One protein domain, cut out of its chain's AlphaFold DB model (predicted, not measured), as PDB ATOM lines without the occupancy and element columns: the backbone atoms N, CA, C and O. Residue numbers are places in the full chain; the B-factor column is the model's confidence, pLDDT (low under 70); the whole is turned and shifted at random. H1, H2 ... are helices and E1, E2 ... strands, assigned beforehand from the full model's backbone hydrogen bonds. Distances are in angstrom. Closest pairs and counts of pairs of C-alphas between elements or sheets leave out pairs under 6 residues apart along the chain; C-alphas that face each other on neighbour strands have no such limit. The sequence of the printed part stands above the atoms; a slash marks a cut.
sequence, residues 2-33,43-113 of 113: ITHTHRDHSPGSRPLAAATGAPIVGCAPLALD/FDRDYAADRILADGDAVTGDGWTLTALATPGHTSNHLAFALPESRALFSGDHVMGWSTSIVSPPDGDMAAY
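This is residues 2 to 33 and 43 to 113 of the 113 residues of the protein "MBL fold metallo-hydrolase" of Pseudomonas sp. FW305-130 (UniProt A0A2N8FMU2). Little of this domain is regular structure: a small twisted wall of four strands, E1 to E4, stands along one side, one short helix, H1, lies away from it on the other, and loops such as residues 24 to 27 run between. The 103 printed residues run H1, E1, E2, E3, E4, class mixed, with 27 in named elements. The antiparallel sheet E1 E2 E3 E4 is a meander, each strand the antiparallel neighbour of the one before. The whole is compact, radius of gyration of the C-alphas 13.6 A, spanning 39 by 31 by 25 A.

Look at E2, residues 64 to 70. It forms hairpins with E1, residues 58 to 61, where N 59 and O 66 are 2.9 A apart, and with E3, residues 79 to 83, where N 69 and O 80 are 2.8 A apart. E3 forms a hairpin with E4, residues 88 to 90; N 90 and O 81 are 2.8 A apart. H1, residues 13 to 20, is not on the sheet; every O i to N i+4 pair in it is within hydrogen-bond range.

Find C-alpha 13 at (332.738, 144.560, 183.225); H1 runs 10.4 A from there. E1 spans 10.1 A, E2 19.5 A, E3 13.1 A and E4 6.8 A, ending at C-alpha 90, (321.823, 155.954, 186.731).

Residues 34 to 42 are cut out, with C-alphas 33 and 43 10.8 A apart. Asp 33 is under pLDDT 70.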
ATOM      1  N   ILE A   2     330.867 151.458 186.066       98.25
ATOM      2  CA  ILE A   2     330.489 150.648 187.239       98.25
ATOM      3  C   ILE A   2     330.203 151.551 188.442       98.25
ATOM      4  O   ILE A   2     331.047 152.367 188.814       98.25
ATOM      5  N   THR A   3     329.005 151.413 189.017       97.94
ATOM      6  CA  THR A   3     328.497 152.235 190.130       97.94
ATOM      7  C   THR A   3     329.146 151.873 191.459       97.94
ATOM      8  O   THR A   3     329.593 152.759 192.172       97.94
ATOM      9  N   HIS A   4     329.218 150.583 191.782       96.38
ATOM     10  CA  HIS A   4     329.835 150.059 192.999       96.38
ATOM     11  C   HIS A   4     330.247 148.588 192.813       96.38
ATOM     12  O   HIS A   4     330.018 147.979 191.763       96.38
ATOM     13  N   THR A   5     330.876 148.010 193.835       94.56
ATOM     14  CA  THR A   5     331.600 146.731 193.752       94.56
ATOM     15  C   THR A   5     330.810 145.489 194.169       94.56
ATOM     16  O   THR A   5     331.419 144.468 194.474       94.56
ATOM     17  N   HIS A   6     329.477 145.510 194.179       93.81
ATOM     18  CA  HIS A   6     328.718 144.272 194.382       93.81
ATOM     19  C   HIS A   6     328.813 143.345 193.160       93.81
ATOM     20  O   HIS A   6     329.026 143.783 192.018       93.81
ATOM     21  N   ARG A   7     328.708 142.032 193.407       92.88
ATOM     22  CA  ARG A   7     328.856 140.971 192.388       92.88
ATOM     23  C   ARG A   7     327.755 140.946 191.332       92.88
ATOM     24  O   ARG A   7     327.919 140.315 190.295       92.88
ATOM     25  N   ASP A   8     326.642 141.601 191.566       92.62
ATOM     26  CA  ASP A   8     325.572 141.785 190.594       92.62
ATOM     27  C   ASP A   8     325.772 143.032 189.713       92.62
ATOM     28  O   ASP A   8     325.123 143.150 188.677       92.62
ATOM     29  N   HIS A   9     326.751 143.891 190.030       95.19
ATOM     30  CA  HIS A   9     327.044 145.114 189.269       95.19
ATOM     31  C   HIS A   9     328.364 145.071 188.489       95.19
ATOM     32  O   HIS A   9     328.449 145.565 187.364       95.19
ATOM     33  N   SER A  10     329.416 144.506 189.079       95.88
ATOM     34  CA  SER A  10     330.795 144.664 188.591       95.88
ATOM     35  C   SER A  10     331.366 143.507 187.749       95.88
ATOM     36  O   SER A  10     332.094 143.808 186.797       95.88
ATOM     37  N   PRO A  11     331.028 142.213 187.950       96.31
ATOM     38  CA  PRO A  11     331.714 141.117 187.254       96.31
ATOM     39  C   PRO A  11     331.542 141.100 185.738       96.31
ATOM     40  O   PRO A  11     332.437 140.648 185.025       96.31
ATOM     41  N   GLY A  12     330.421 141.623 185.231       97.19
ATOM     42  CA  GLY A  12     330.166 141.735 183.792       97.19
ATOM     43  C   GLY A  12     331.112 142.702 183.067       97.19
ATOM     44  O   GLY A  12     331.246 142.620 181.847       97.19
ATOM     45  N   SER A  13     331.806 143.581 183.798       97.44
ATOM     46  CA  SER A  13     332.738 144.560 183.225       97.44
ATOM     47  C   SER A  13     333.925 143.909 182.513       97.44
ATOM     48  O   SER A  13     334.241 144.294 181.392       97.44
ATOM     49  N   ARG A  14     334.535 142.881 183.116       97.19
ATOM     50  CA  ARG A  14     335.711 142.173 182.584       97.19
ATOM     51  C   ARG A  14     335.453 141.495 181.227       97.19
ATOM     52  O   ARG A  14     336.180 141.799 180.281       97.19
ATOM     53  N   PRO A  15     334.439 140.617 181.065       97.88
ATOM     54  CA  PRO A  15     334.156 140.015 179.763       97.88
ATOM     55  C   PRO A  15     333.685 141.046 178.729       97.88
ATOM     56  O   PRO A  15     334.009 140.903 177.552       97.88
ATOM     57  N   LEU A  16     332.974 142.104 179.140       97.94
ATOM     58  CA  LEU A  16     332.562 143.172 178.228       97.94
ATOM     59  C   LEU A  16     333.760 143.987 177.721       97.94
ATOM     60  O   LEU A  16     333.848 144.259 176.523       97.94
ATOM     61  N   ALA A  17     334.704 144.329 178.600       98.19
ATOM     62  CA  ALA A  17     335.954 144.988 178.232       98.19
ATOM     63  C   ALA A  17     336.778 144.109 177.282       98.19
ATOM     64  O   ALA A  17     337.206 144.579 176.231       98.19
ATOM     65  N   ALA A  18     336.909 142.809 177.571       98.00
ATOM     66  CA  ALA A  18     337.605 141.869 176.690       98.00
ATOM     67  C   ALA A  18     336.955 141.758 175.297       98.00
ATOM     68  O   ALA A  18     337.660 141.663 174.295       98.00
ATOM     69  N   ALA A  19     335.621 141.788 175.220       98.50
ATOM     70  CA  ALA A  19     334.890 141.676 173.959       98.50
ATOM     71  C   ALA A  19     334.905 142.963 173.114       98.50
ATOM     72  O   ALA A  19     334.776 142.891 171.893       98.50
ATOM     73  N   THR A  20     335.029 144.133 173.745       98.25
ATOM     74  CA  THR A  20     334.868 145.438 173.073       98.25
ATOM     75  C   THR A  20     336.156 146.251 172.979       98.25
ATOM     76  O   THR A  20     336.230 147.177 172.176       98.25
ATOM     77  N   GLY A  21     337.161 145.939 173.800       98.00
ATOM     78  CA  GLY A  21     338.350 146.768 173.998       98.00
ATOM     79  C   GLY A  21     338.086 148.066 174.773       98.00
ATOM     80  O   GLY A  21     338.990 148.889 174.888       98.00
ATOM     81  N   ALA A  22     336.868 148.282 175.283       97.25
ATOM     82  CA  ALA A  22     336.531 149.474 176.053       97.25
ATOM     83  C   ALA A  22     337.115 149.405 177.479       97.25
ATOM     84  O   ALA A  22     337.102 148.328 178.080       97.25
ATOM     85  N   PRO A  23     337.567 150.538 178.052       97.81
ATOM     86  CA  PRO A  23     338.074 150.568 179.417       97.81
ATOM     87  C   PRO A  23     336.947 150.384 180.441       97.81
ATOM     88  O   PRO A  23     335.826 150.884 180.281       97.81
ATOM     89  N   ILE A  24     337.269 149.728 181.549       98.38
ATOM     90  CA  ILE A  24     336.445 149.676 182.750       98.38
ATOM     91  C   ILE A  24     336.627 150.998 183.494       98.38
ATOM     92  O   ILE A  24     337.692 151.304 184.021       98.38
ATOM     93  N   VAL A  25     335.566 151.797 183.540       98.38
ATOM     94  CA  VAL A  25     335.556 153.102 184.213       98.38
ATOM     95  C   VAL A  25     334.486 153.108 185.298       98.38
ATOM     96  O   VAL A  25     333.379 152.623 185.053       98.38
ATOM     97  N   GLY A  26     334.754 153.664 186.477       97.94
ATOM     98  CA  GLY A  26     333.737 153.730 187.528       97.94
ATOM     99  C   GLY A  26     334.288 153.994 188.919       97.94
ATOM    100  O   GLY A  26     335.301 154.675 189.073       97.94
ATOM    101  N   CYS A  27     333.593 153.453 189.918       97.88
ATOM    102  CA  CYS A  27     333.981 153.517 191.323       97.88
ATOM    103  C   CYS A  27     335.397 152.981 191.576       97.88
ATOM    104  O   CYS A  27     335.943 152.195 190.792       97.88
ATOM    105  N   ALA A  28     335.969 153.393 192.708       96.62
ATOM    106  CA  ALA A  28     337.199 152.809 193.221       96.62
ATOM    107  C   ALA A  28     336.981 151.329 193.600       96.62
ATOM    108  O   ALA A  28     335.874 150.968 194.006       96.62
ATOM    109  N   PRO A  29     338.009 150.465 193.517       92.31
ATOM    110  CA  PRO A  29     337.950 149.129 194.103       92.31
ATOM    111  C   PRO A  29     337.561 149.168 195.584       92.31
ATOM    112  O   PRO A  29     337.791 150.167 196.266       92.31
ATOM    113  N   LEU A  30     336.974 148.077 196.082       84.62
ATOM    114  CA  LEU A  30     336.605 147.973 197.490       84.62
ATOM    115  C   LEU A  30     337.848 148.167 198.373       84.62
ATOM    116  O   LEU A  30     338.805 147.406 198.267       84.62
ATOM    117  N   ALA A  31     337.802 149.153 199.269       73.38
ATOM    118  CA  ALA A  31     338.915 149.488 200.160       73.38
ATOM    119  C   ALA A  31     338.943 148.669 201.468       73.38
ATOM    120  O   ALA A  31     339.894 148.774 202.238       73.38
ATOM    121  N   LEU A  32     337.905 147.873 201.743       73.12
ATOM    122  CA  LEU A  32     337.774 147.115 202.988       73.12
ATOM    123  C   LEU A  32     338.302 145.691 202.863       73.12
ATOM    124  O   LEU A  32     337.662 144.864 202.216       73.12
ATOM    125  N   ASP A  33     339.377 145.365 203.570       62.78
ATOM    126  CA  ASP A  33     339.758 143.980 203.861       62.78
ATOM    127  C   ASP A  33     338.896 143.461 205.016       62.78
ATOM    128  O   ASP A  33     339.160 143.730 206.182       62.78
ATOM    129  N   PHE A  43     330.833 141.318 197.786       87.81
ATOM    130  CA  PHE A  43     331.649 142.185 196.951       87.81
ATOM    131  C   PHE A  43     332.471 141.395 195.920       87.81
ATOM    132  O   PHE A  43     332.892 140.250 196.148       87.81
ATOM    133  N   ASP A  44     332.696 142.012 194.764       91.62
ATOM    134  CA  ASP A  44     333.624 141.555 193.736       91.62
ATOM    135  C   ASP A  44     335.039 142.024 194.080       91.62
ATOM    136  O   ASP A  44     335.417 143.175 193.858       91.62
ATOM    137  N   ARG A  45     335.829 141.109 194.643       89.06
ATOM    138  CA  ARG A  45     337.231 141.349 195.011       89.06
ATOM    139  C   ARG A  45     338.149 141.476 193.793       89.06
ATOM    140  O   ARG A  45     339.229 142.040 193.918       89.06
ATOM    141  N   ASP A  46     337.702 140.999 192.633       91.62
ATOM    142  CA  ASP A  46     338.477 141.009 191.393       91.62
ATOM    143  C   ASP A  46     338.159 142.240 190.526       91.62
ATOM    144  O   ASP A  46     338.613 142.343 189.380       91.62
ATOM    145  N   TYR A  47     337.313 143.157 191.007       94.69
ATOM    146  CA  TYR A  47     337.021 144.391 190.288       94.69
ATOM    147  C   TYR A  47     338.255 145.299 190.257       94.69
ATOM    148  O   TYR A  47     338.802 145.685 191.290       94.69
ATOM    149  N   ALA A  48     338.652 145.680 189.046       93.56
ATOM    150  CA  ALA A  48     339.741 146.604 188.790       93.56
ATOM    151  C   ALA A  48     339.314 147.563 187.676       93.56
ATOM    152  O   ALA A  48     339.079 147.144 186.543       93.56
ATOM    153  N   ALA A  49     339.178 148.845 188.013       96.75
ATOM    154  CA  ALA A  49     338.912 149.886 187.032       96.75
ATOM    155  C   ALA A  49     340.210 150.297 186.327       96.75
ATOM    156  O   ALA A  49     341.221 150.533 186.986       96.75
ATOM    157  N   ASP A  50     340.155 150.478 185.010       98.06
ATOM    158  CA  ASP A  50     341.217 151.134 184.242       98.06
ATOM    159  C   ASP A  50     341.271 152.638 184.555       98.06
ATOM    160  O   ASP A  50     342.335 153.259 184.531       98.06
ATOM    161  N   ARG A  51     340.113 153.236 184.870       98.06
ATOM    162  CA  ARG A  51     339.996 154.616 185.353       98.06
ATOM    163  C   ARG A  51     338.980 154.706 186.487       98.06
ATOM    164  O   ARG A  51     337.797 154.427 186.299       98.06
ATOM    165  N   ILE A  52     339.447 155.170 187.638       98.38
ATOM    166  CA  ILE A  52     338.600 155.515 188.782       98.38
ATOM    167  C   ILE A  52     338.079 156.940 188.580       98.38
ATOM    168  O   ILE A  52     338.844 157.819 188.181       98.38
ATOM    169  N   LEU A  53     336.788 157.155 188.824       98.50
ATOM    170  CA  LEU A  53     336.166 158.479 188.808       98.50
ATOM    171  C   LEU A  53     335.929 158.978 190.234       98.50
ATOM    172  O   LEU A  53     335.467 158.220 191.089       98.50
ATOM    173  N   ALA A  54     336.228 160.253 190.464       98.25
ATOM    174  CA  ALA A  54     335.831 160.995 191.652       98.25
ATOM    175  C   ALA A  54     334.515 161.759 191.414       98.25
ATOM    176  O   ALA A  54     333.995 161.806 190.298       98.25
ATOM    177  N   ASP A  55     333.978 162.371 192.471       98.50
ATOM    178  CA  ASP A  55     332.828 163.268 192.354       98.50
ATOM    179  C   ASP A  55     333.095 164.392 191.339       98.50
ATOM    180  O   ASP A  55     334.155 165.020 191.352       98.50
ATOM    181  N   GLY A  56     332.141 164.623 190.438       98.50
ATOM    182  CA  GLY A  56     332.228 165.639 189.391       98.50
ATOM    183  C   GLY A  56     333.070 165.250 188.172       98.50
ATOM    184  O   GLY A  56     332.988 165.941 187.151       98.50
ATOM    185  N   ASP A  57     333.831 164.151 188.214       98.69
ATOM    186  CA  ASP A  57     334.530 163.656 187.029       98.69
ATOM    187  C   ASP A  57     333.537 163.238 185.941       98.69
ATOM    188  O   ASP A  57     332.430 162.772 186.212       98.69
ATOM    189  N   ALA A  58     333.956 163.351 184.680       98.12
ATOM    190  CA  ALA A  58     333.113 162.999 183.547       98.12
ATOM    191  C   ALA A  58     333.801 162.076 182.535       98.12
ATOM    192  O   ALA A  58     335.025 162.100 182.327       98.12
ATOM    193  N   VAL A  59     332.962 161.284 181.869       98.06
ATOM    194  CA  VAL A  59     333.263 160.573 180.626       98.06
ATOM    195  C   VAL A  59     332.344 161.130 179.551       98.06
ATOM    196  O   VAL A  59     331.133 161.204 179.744       98.06
ATOM    197  N   THR A  60     332.919 161.529 178.425       97.62
ATOM    198  CA  THR A  60     332.189 162.124 177.307       97.62
ATOM    199  C   THR A  60     332.306 161.255 176.063       97.62
ATOM    200  O   THR A  60     333.295 160.545 175.866       97.62
ATOM    201  N   GLY A  61     331.297 161.342 175.207       95.56
ATOM    202  CA  GLY A  61     331.326 160.825 173.847       95.56
ATOM    203  C   GLY A  61     330.508 161.716 172.922       95.56
ATOM    204  O   GLY A  61     330.182 162.855 173.261       95.56
ATOM    205  N   ASP A  62     330.177 161.204 171.741       96.69
ATOM    206  CA  ASP A  62     329.457 161.978 170.732       96.69
ATOM    207  C   ASP A  62     328.036 162.322 171.197       96.69
ATOM    208  O   ASP A  62     327.116 161.503 171.137       96.69
ATOM    209  N   GLY A  63     327.861 163.561 171.658       97.00
ATOM    210  CA  GLY A  63     326.568 164.102 172.074       97.00
ATOM    211  C   GLY A  63     326.066 163.610 173.434       97.00
ATOM    212  O   GLY A  63     324.878 163.766 173.711       97.00
ATOM    213  N   TRP A  64     326.926 163.021 174.270       97.75
ATOM    214  CA  TRP A  64     326.558 162.593 175.620       97.75
ATOM    215  C   TRP A  64     327.684 162.804 176.635       97.75
ATOM    216  O   TRP A  64     328.871 162.659 176.320       97.75
ATOM    217  N   THR A  65     327.285 163.074 177.879       98.44
ATOM    218  CA  THR A  65     328.179 163.240 179.027       98.44
ATOM    219  C   THR A  65     327.666 162.418 180.201       98.44
ATOM    220  O   THR A  65     326.532 162.592 180.634       98.44
ATOM    221  N   LEU A  66     328.506 161.547 180.752       98.50
ATOM    222  CA  LEU A  66     328.232 160.861 182.013       98.50
ATOM    223  C   LEU A  66     329.102 161.465 183.112       98.50
ATOM    224  O   LEU A  66     330.317 161.257 183.127       98.50
ATOM    225  N   THR A  67     328.474 162.211 184.021       98.75
ATOM    226  CA  THR A  67     329.126 162.815 185.191       98.75
ATOM    227  C   THR A  67     328.950 161.910 186.402       98.75
ATOM    228  O   THR A  67     327.826 161.532 186.733       98.75
ATOM    229  N   ALA A  68     330.053 161.567 187.059       98.75
ATOM    230  CA  ALA A  68     330.054 160.836 188.313       98.75
ATOM    231  C   ALA A  68     329.595 161.740 189.461       98.75
ATOM    232  O   ALA A  68     330.045 162.876 189.595       98.75
ATOM    233  N   LEU A  69     328.706 161.205 190.289       98.69
ATOM    234  CA  LEU A  69     328.274 161.791 191.548       98.69
ATOM    235  C   LEU A  69     328.640 160.801 192.647       98.69
ATOM    236  O   LEU A  69     328.182 159.654 192.607       98.69
ATOM    237  N   ALA A  70     329.462 161.217 193.604       98.31
ATOM    238  CA  ALA A  70     329.738 160.392 194.770       98.31
ATOM    239  C   ALA A  70     328.485 160.333 195.646       98.31
ATOM    240  O   ALA A  70     327.992 161.356 196.117       98.31
ATOM    241  N   THR A  71     327.967 159.125 195.856       97.81
ATOM    242  CA  THR A  71     326.770 158.892 196.673       97.81
ATOM    243  C   THR A  71     327.027 157.737 197.643       97.81
ATOM    244  O   THR A  71     326.380 156.685 197.524       97.81
ATOM    245  N   PRO A  72     328.019 157.877 198.546       96.44
ATOM    246  CA  PRO A  72     328.334 156.842 199.520       96.44
ATOM    247  C   PRO A  72     327.120 156.555 200.409       96.44
ATOM    248  O   PRO A  72     326.152 157.305 200.446       96.44
ATOM    249  N   GLY A  73     327.162 155.430 201.112       94.81
ATOM    250  CA  GLY A  73     326.137 155.063 202.082       94.81
ATOM    251  C   GLY A  73     325.662 153.639 201.877       94.81
ATOM    252  O   GLY A  73     325.792 152.841 202.789       94.81
ATOM    253  N   HIS A  74     325.197 153.272 200.676       94.62
ATOM    254  CA  HIS A  74     324.950 151.856 200.349       94.62
ATOM    255  C   HIS A  74     326.259 151.055 200.386       94.62
ATOM    256  O   HIS A  74     326.363 150.047 201.075       94.62
ATOM    257  N   THR A  75     327.264 151.573 199.683       94.00
ATOM    258  CA  THR A  75     328.665 151.148 199.739       94.00
ATOM    259  C   THR A  75     329.539 152.397 199.802       94.00
ATOM    260  O   THR A  75     329.128 153.472 199.346       94.00
ATOM    261  N   SER A  76     330.734 152.296 200.382       94.31
ATOM    262  CA  SER A  76     331.607 153.464 200.599       94.31
ATOM    263  C   SER A  76     332.140 154.070 199.295       94.31
ATOM    264  O   SER A  76     332.430 155.263 199.227       94.31
ATOM    265  N   ASN A  77     332.235 153.258 198.241       95.38
ATOM    266  CA  ASN A  77     332.728 153.638 196.919       95.38
ATOM    267  C   ASN A  77     331.610 153.926 195.902       95.38
ATOM    268  O   ASN A  77     331.905 154.056 194.713       95.38
ATOM    269  N   HIS A  78     330.346 154.008 196.331       97.38
ATOM    270  CA  HIS A  78     329.220 154.129 195.411       97.38
ATOM    271  C   HIS A  78     329.242 155.438 194.607       97.38
ATOM    272  O   HIS A  78     329.323 156.540 195.155       97.38
ATOM    273  N   LEU A  79     329.069 155.304 193.293       98.62
ATOM    274  CA  LEU A  79     328.818 156.393 192.356       98.62
ATOM    275  C   LEU A  79     327.439 156.250 191.708       98.62
ATOM    276  O   LEU A  79     327.044 155.157 191.293       98.62
ATOM    277  N   ALA A  80     326.755 157.374 191.528       98.62
ATOM    278  CA  ALA A  80     325.691 157.522 190.541       98.62
ATOM    279  C   ALA A  80     326.229 158.250 189.297       98.62
ATOM    280  O   ALA A  80     327.223 158.973 189.370       98.62
ATOM    281  N   PHE A  81     325.568 158.083 188.149       98.69
ATOM    282  CA  PHE A  81     325.960 158.767 186.912       98.69
ATOM    283  C   PHE A  81     324.820 159.612 186.360       98.69
ATOM    284  O   PHE A  81     323.764 159.088 185.998       98.69
ATOM    285  N   ALA A  82     325.033 160.922 186.280       98.69
ATOM    286  CA  ALA A  82     324.109 161.840 185.633       98.69
ATOM    287  C   ALA A  82     324.364 161.868 184.122       98.69
ATOM    288  O   ALA A  82     325.514 161.951 183.694       98.69
ATOM    289  N   LEU A  83     323.285 161.849 183.338       98.56
ATOM    290  CA  LEU A  83     323.275 162.103 181.897       98.56
ATOM    291  C   LEU A  83     322.467 163.388 181.642       98.56
ATOM    292  O   LEU A  83     321.240 163.321 181.479       98.56
ATOM    293  N   PRO A  84     323.111 164.572 181.682       97.94
ATOM    294  CA  PRO A  84     322.419 165.858 181.626       97.94
ATOM    295  C   PRO A  84     321.576 166.038 180.363       97.94
ATOM    296  O   PRO A  84     320.462 166.561 180.441       97.94
ATOM    297  N   GLU A  85     322.067 165.556 179.220       98.25
ATOM    298  CA  GLU A  85     321.431 165.716 177.910       98.25
ATOM    299  C   GLU A  85     320.037 165.077 177.856       98.25
ATOM    300  O   GLU A  85     319.141 165.605 177.198       98.25
ATOM    301  N   SER A  86     319.816 163.986 178.595       97.94
ATOM    302  CA  SER A  86     318.510 163.326 178.702       97.94
ATOM    303  C   SER A  86     317.824 163.541 180.051       97.94
ATOM    304  O   SER A  86     316.769 162.954 180.291       97.94
ATOM    305  N   ARG A  87     318.416 164.340 180.952       97.62
ATOM    306  CA  ARG A  87     317.960 164.523 182.343       97.62
ATOM    307  C   ARG A  87     317.751 163.187 183.072       97.62
ATOM    308  O   ARG A  87     316.796 163.043 183.836       97.62
ATOM    309  N   ALA A  88     318.622 162.214 182.807       98.00
ATOM    310  CA  ALA A  88     318.564 160.892 183.422       98.00
ATOM    311  C   ALA A  88     319.633 160.735 184.509       98.00
ATOM    312  O   ALA A  88     320.680 161.382 184.473       98.00
ATOM    313  N   LEU A  89     319.357 159.845 185.462       97.88
ATOM    314  CA  LEU A  89     320.287 159.435 186.505       97.88
ATOM    315  C   LEU A  89     320.343 157.908 186.542       97.88
ATOM    316  O   LEU A  89     319.313 157.249 186.684       97.88
ATOM    317  N   PHE A  90     321.547 157.358 186.450       97.94
ATOM    318  CA  PHE A  90     321.823 155.954 186.731       97.94
ATOM    319  C   PHE A  90     322.259 155.853 188.194       97.94
ATOM    320  O   PHE A  90     323.422 156.086 188.519       97.94
ATOM    321  N   SER A  91     321.303 155.579 189.081       97.44
ATOM    322  CA  SER A  91     321.468 155.658 190.541       97.44
ATOM    323  C   SER A  91     322.114 154.433 191.184       97.44
ATOM    324  O   SER A  91     322.378 154.474 192.381       97.44
ATOM    325  N   GLY A  92     322.341 153.348 190.436       95.81
ATOM    326  CA  GLY A  92     322.719 152.066 191.032       95.81
ATOM    327  C   GLY A  92     321.726 151.663 192.124       95.81
ATOM    328  O   GLY A  92     320.516 151.823 191.954       95.81
ATOM    329  N   ASP A  93     322.258 151.248 193.266       95.81
ATOM    330  CA  ASP A  93     321.468 150.806 194.419       95.81
ATOM    331  C   ASP A  93     321.235 151.934 195.433       95.81
ATOM    332  O   ASP A  93     320.812 151.697 196.560       95.81
ATOM    333  N   HIS A  94     321.487 153.190 195.041       94.50
ATOM    334  CA  HIS A  94     321.253 154.349 195.901       94.50
ATOM    335  C   HIS A  94     319.783 154.804 195.879       94.50
ATOM    336  O   HIS A  94     319.256 155.254 196.885       94.50
ATOM    337  N   VAL A  95     319.065 154.669 194.761       93.50
ATOM    338  CA  VAL A  95     317.604 154.884 194.711       93.50
ATOM    339  C   VAL A  95     317.001 153.890 193.734       93.50
ATOM    340  O   VAL A  95     317.362 153.890 192.556       93.50
ATOM    341  N   MET A  96     316.054 153.081 194.206       90.88
ATOM    342  CA  MET A  96     315.411 152.029 193.423       90.88
ATOM    343  C   MET A  96     313.889 152.175 193.466       90.88
ATOM    344  O   MET A  96     313.297 152.383 194.517       90.88
ATOM    345  N   GLY A  97     313.233 152.034 192.312       89.44
ATOM    346  CA  GLY A  97     311.767 152.089 192.231       89.44
ATOM    347  C   GLY A  97     311.054 150.819 192.713       89.44
ATOM    348  O   GLY A  97     309.832 150.819 192.831       89.44
ATOM    349  N   TRP A  98     311.796 149.732 192.951       88.06
ATOM    350  CA  TRP A  98     311.257 148.397 193.234       88.06
ATOM    351  C   TRP A  98     311.619 147.861 194.629       88.06
ATOM    352  O   TRP A  98     311.067 146.844 195.043       88.06
ATOM    353  N   SER A  99     312.526 148.527 195.350       89.25
ATOM    354  CA  SER A  99     313.000 148.121 196.678       89.25
ATOM    355  C   SER A  99     313.591 149.312 197.440       89.25
ATOM    356  O   SER A  99     313.723 150.408 196.899       89.25
ATOM    357  N   THR A 100     313.956 149.088 198.698       90.50
ATOM    358  CA  THR A 100     314.750 150.011 199.514       90.50
ATOM    359  C   THR A 100     316.234 149.688 199.410       90.50
ATOM    360  O   THR A 100     316.608 148.515 199.359       90.50
ATOM    361  N   SER A 101     317.078 150.713 199.465       92.62
ATOM    362  CA  SER A 101     318.529 150.556 199.568       92.62
ATOM    363  C   SER A 101     318.906 149.927 200.910       92.62
ATOM    364  O   SER A 101     318.375 150.305 201.956       92.62
ATOM    365  N   ILE A 102     319.816 148.953 200.885       92.06
ATOM    366  CA  ILE A 102     320.367 148.334 202.099       92.06
ATOM    367  C   ILE A 102     321.624 149.102 202.487       92.06
ATOM    368  O   ILE A 102     322.503 149.279 201.662       92.06
ATOM    369  N   VAL A 103     321.748 149.532 203.736       91.81
ATOM    370  CA  VAL A 103     322.962 150.193 204.232       91.81
ATOM    371  C   VAL A 103     323.504 149.363 205.384       91.81
ATOM    372  O   VAL A 103     322.915 149.349 206.465       91.81
ATOM    373  N   SER A 104     324.578 148.610 205.130       88.38
ATOM    374  CA  SER A 104     325.110 147.624 206.076       88.38
ATOM    375  C   SER A 104     326.571 147.918 206.435       88.38
ATOM    376  O   SER A 104     327.441 147.825 205.565       88.38
ATOM    377  N   PRO A 105     326.876 148.252 207.702       87.00
ATOM    378  CA  PRO A 105     328.252 148.398 208.161       87.00
ATOM    379  C   PRO A 105     329.071 147.100 207.990       87.00
ATOM    380  O   PRO A 105     328.506 146.007 208.051       87.00
ATOM    381  N   PRO A 106     330.406 147.185 207.838       85.81
ATOM    382  CA  PRO A 106     331.218 148.395 207.988       85.81
ATOM    383  C   PRO A 106     331.361 149.242 206.716       85.81
ATOM    384  O   PRO A 106     331.890 150.343 206.810       85.81
ATOM    385  N   ASP A 107     330.935 148.748 205.548       88.38
ATOM    386  CA  ASP A 107     331.057 149.504 204.292       88.38
ATOM    387  C   ASP A 107     329.936 150.517 204.100       88.38
ATOM    388  O   ASP A 107     330.175 151.652 203.688       88.38
ATOM    389  N   GLY A 108     328.710 150.094 204.402       90.88
ATOM    390  CA  GLY A 108     327.557 150.966 204.377       90.88
ATOM    391  C   GLY A 108     327.507 151.870 205.606       90.88
ATOM    392  O   GLY A 108     327.748 151.427 206.732       90.88
ATOM    393  N   ASP A 109     327.136 153.131 205.392       93.12
ATOM    394  CA  ASP A 109     327.039 154.159 206.428       93.12
ATOM    395  C   ASP A 109     325.798 155.043 206.220       93.12
ATOM    396  O   ASP A 109     325.711 155.815 205.266       93.12
ATOM    397  N   MET A 110     324.836 154.957 207.143       95.00
ATOM    398  CA  MET A 110     323.608 155.762 207.110       95.00
ATOM    399  C   MET A 110     323.851 157.260 207.334       95.00
ATOM    400  O   MET A 110     322.973 158.053 207.018       95.00
ATOM    401  N   ALA A 111     324.984 157.659 207.920       96.69
ATOM    402  CA  ALA A 111     325.340 159.069 208.077       96.69
ATOM    403  C   ALA A 111     325.939 159.664 206.793       96.69
ATOM    404  O   ALA A 111     325.909 160.883 206.623       96.69
ATOM    405  N   ALA A 112     326.487 158.815 205.918       93.88
ATOM    406  CA  ALA A 112     327.027 159.209 204.619       93.88
ATOM    407  C   ALA A 112     325.985 159.165 203.486       93.88
ATOM    408  O   ALA A 112     326.234 159.751 202.434       93.88
ATOM    409  N   TYR A 113     324.865 158.470 203.712       89.06
ATOM    410  CA  TYR A 113     323.739 158.306 202.789       89.06
ATOM    411  C   TYR A 113     322.845 159.553 202.733       89.06
ATOM    412  O   TYR A 113     322.489 159.974 201.611       89.06
TER     413      TYR A 113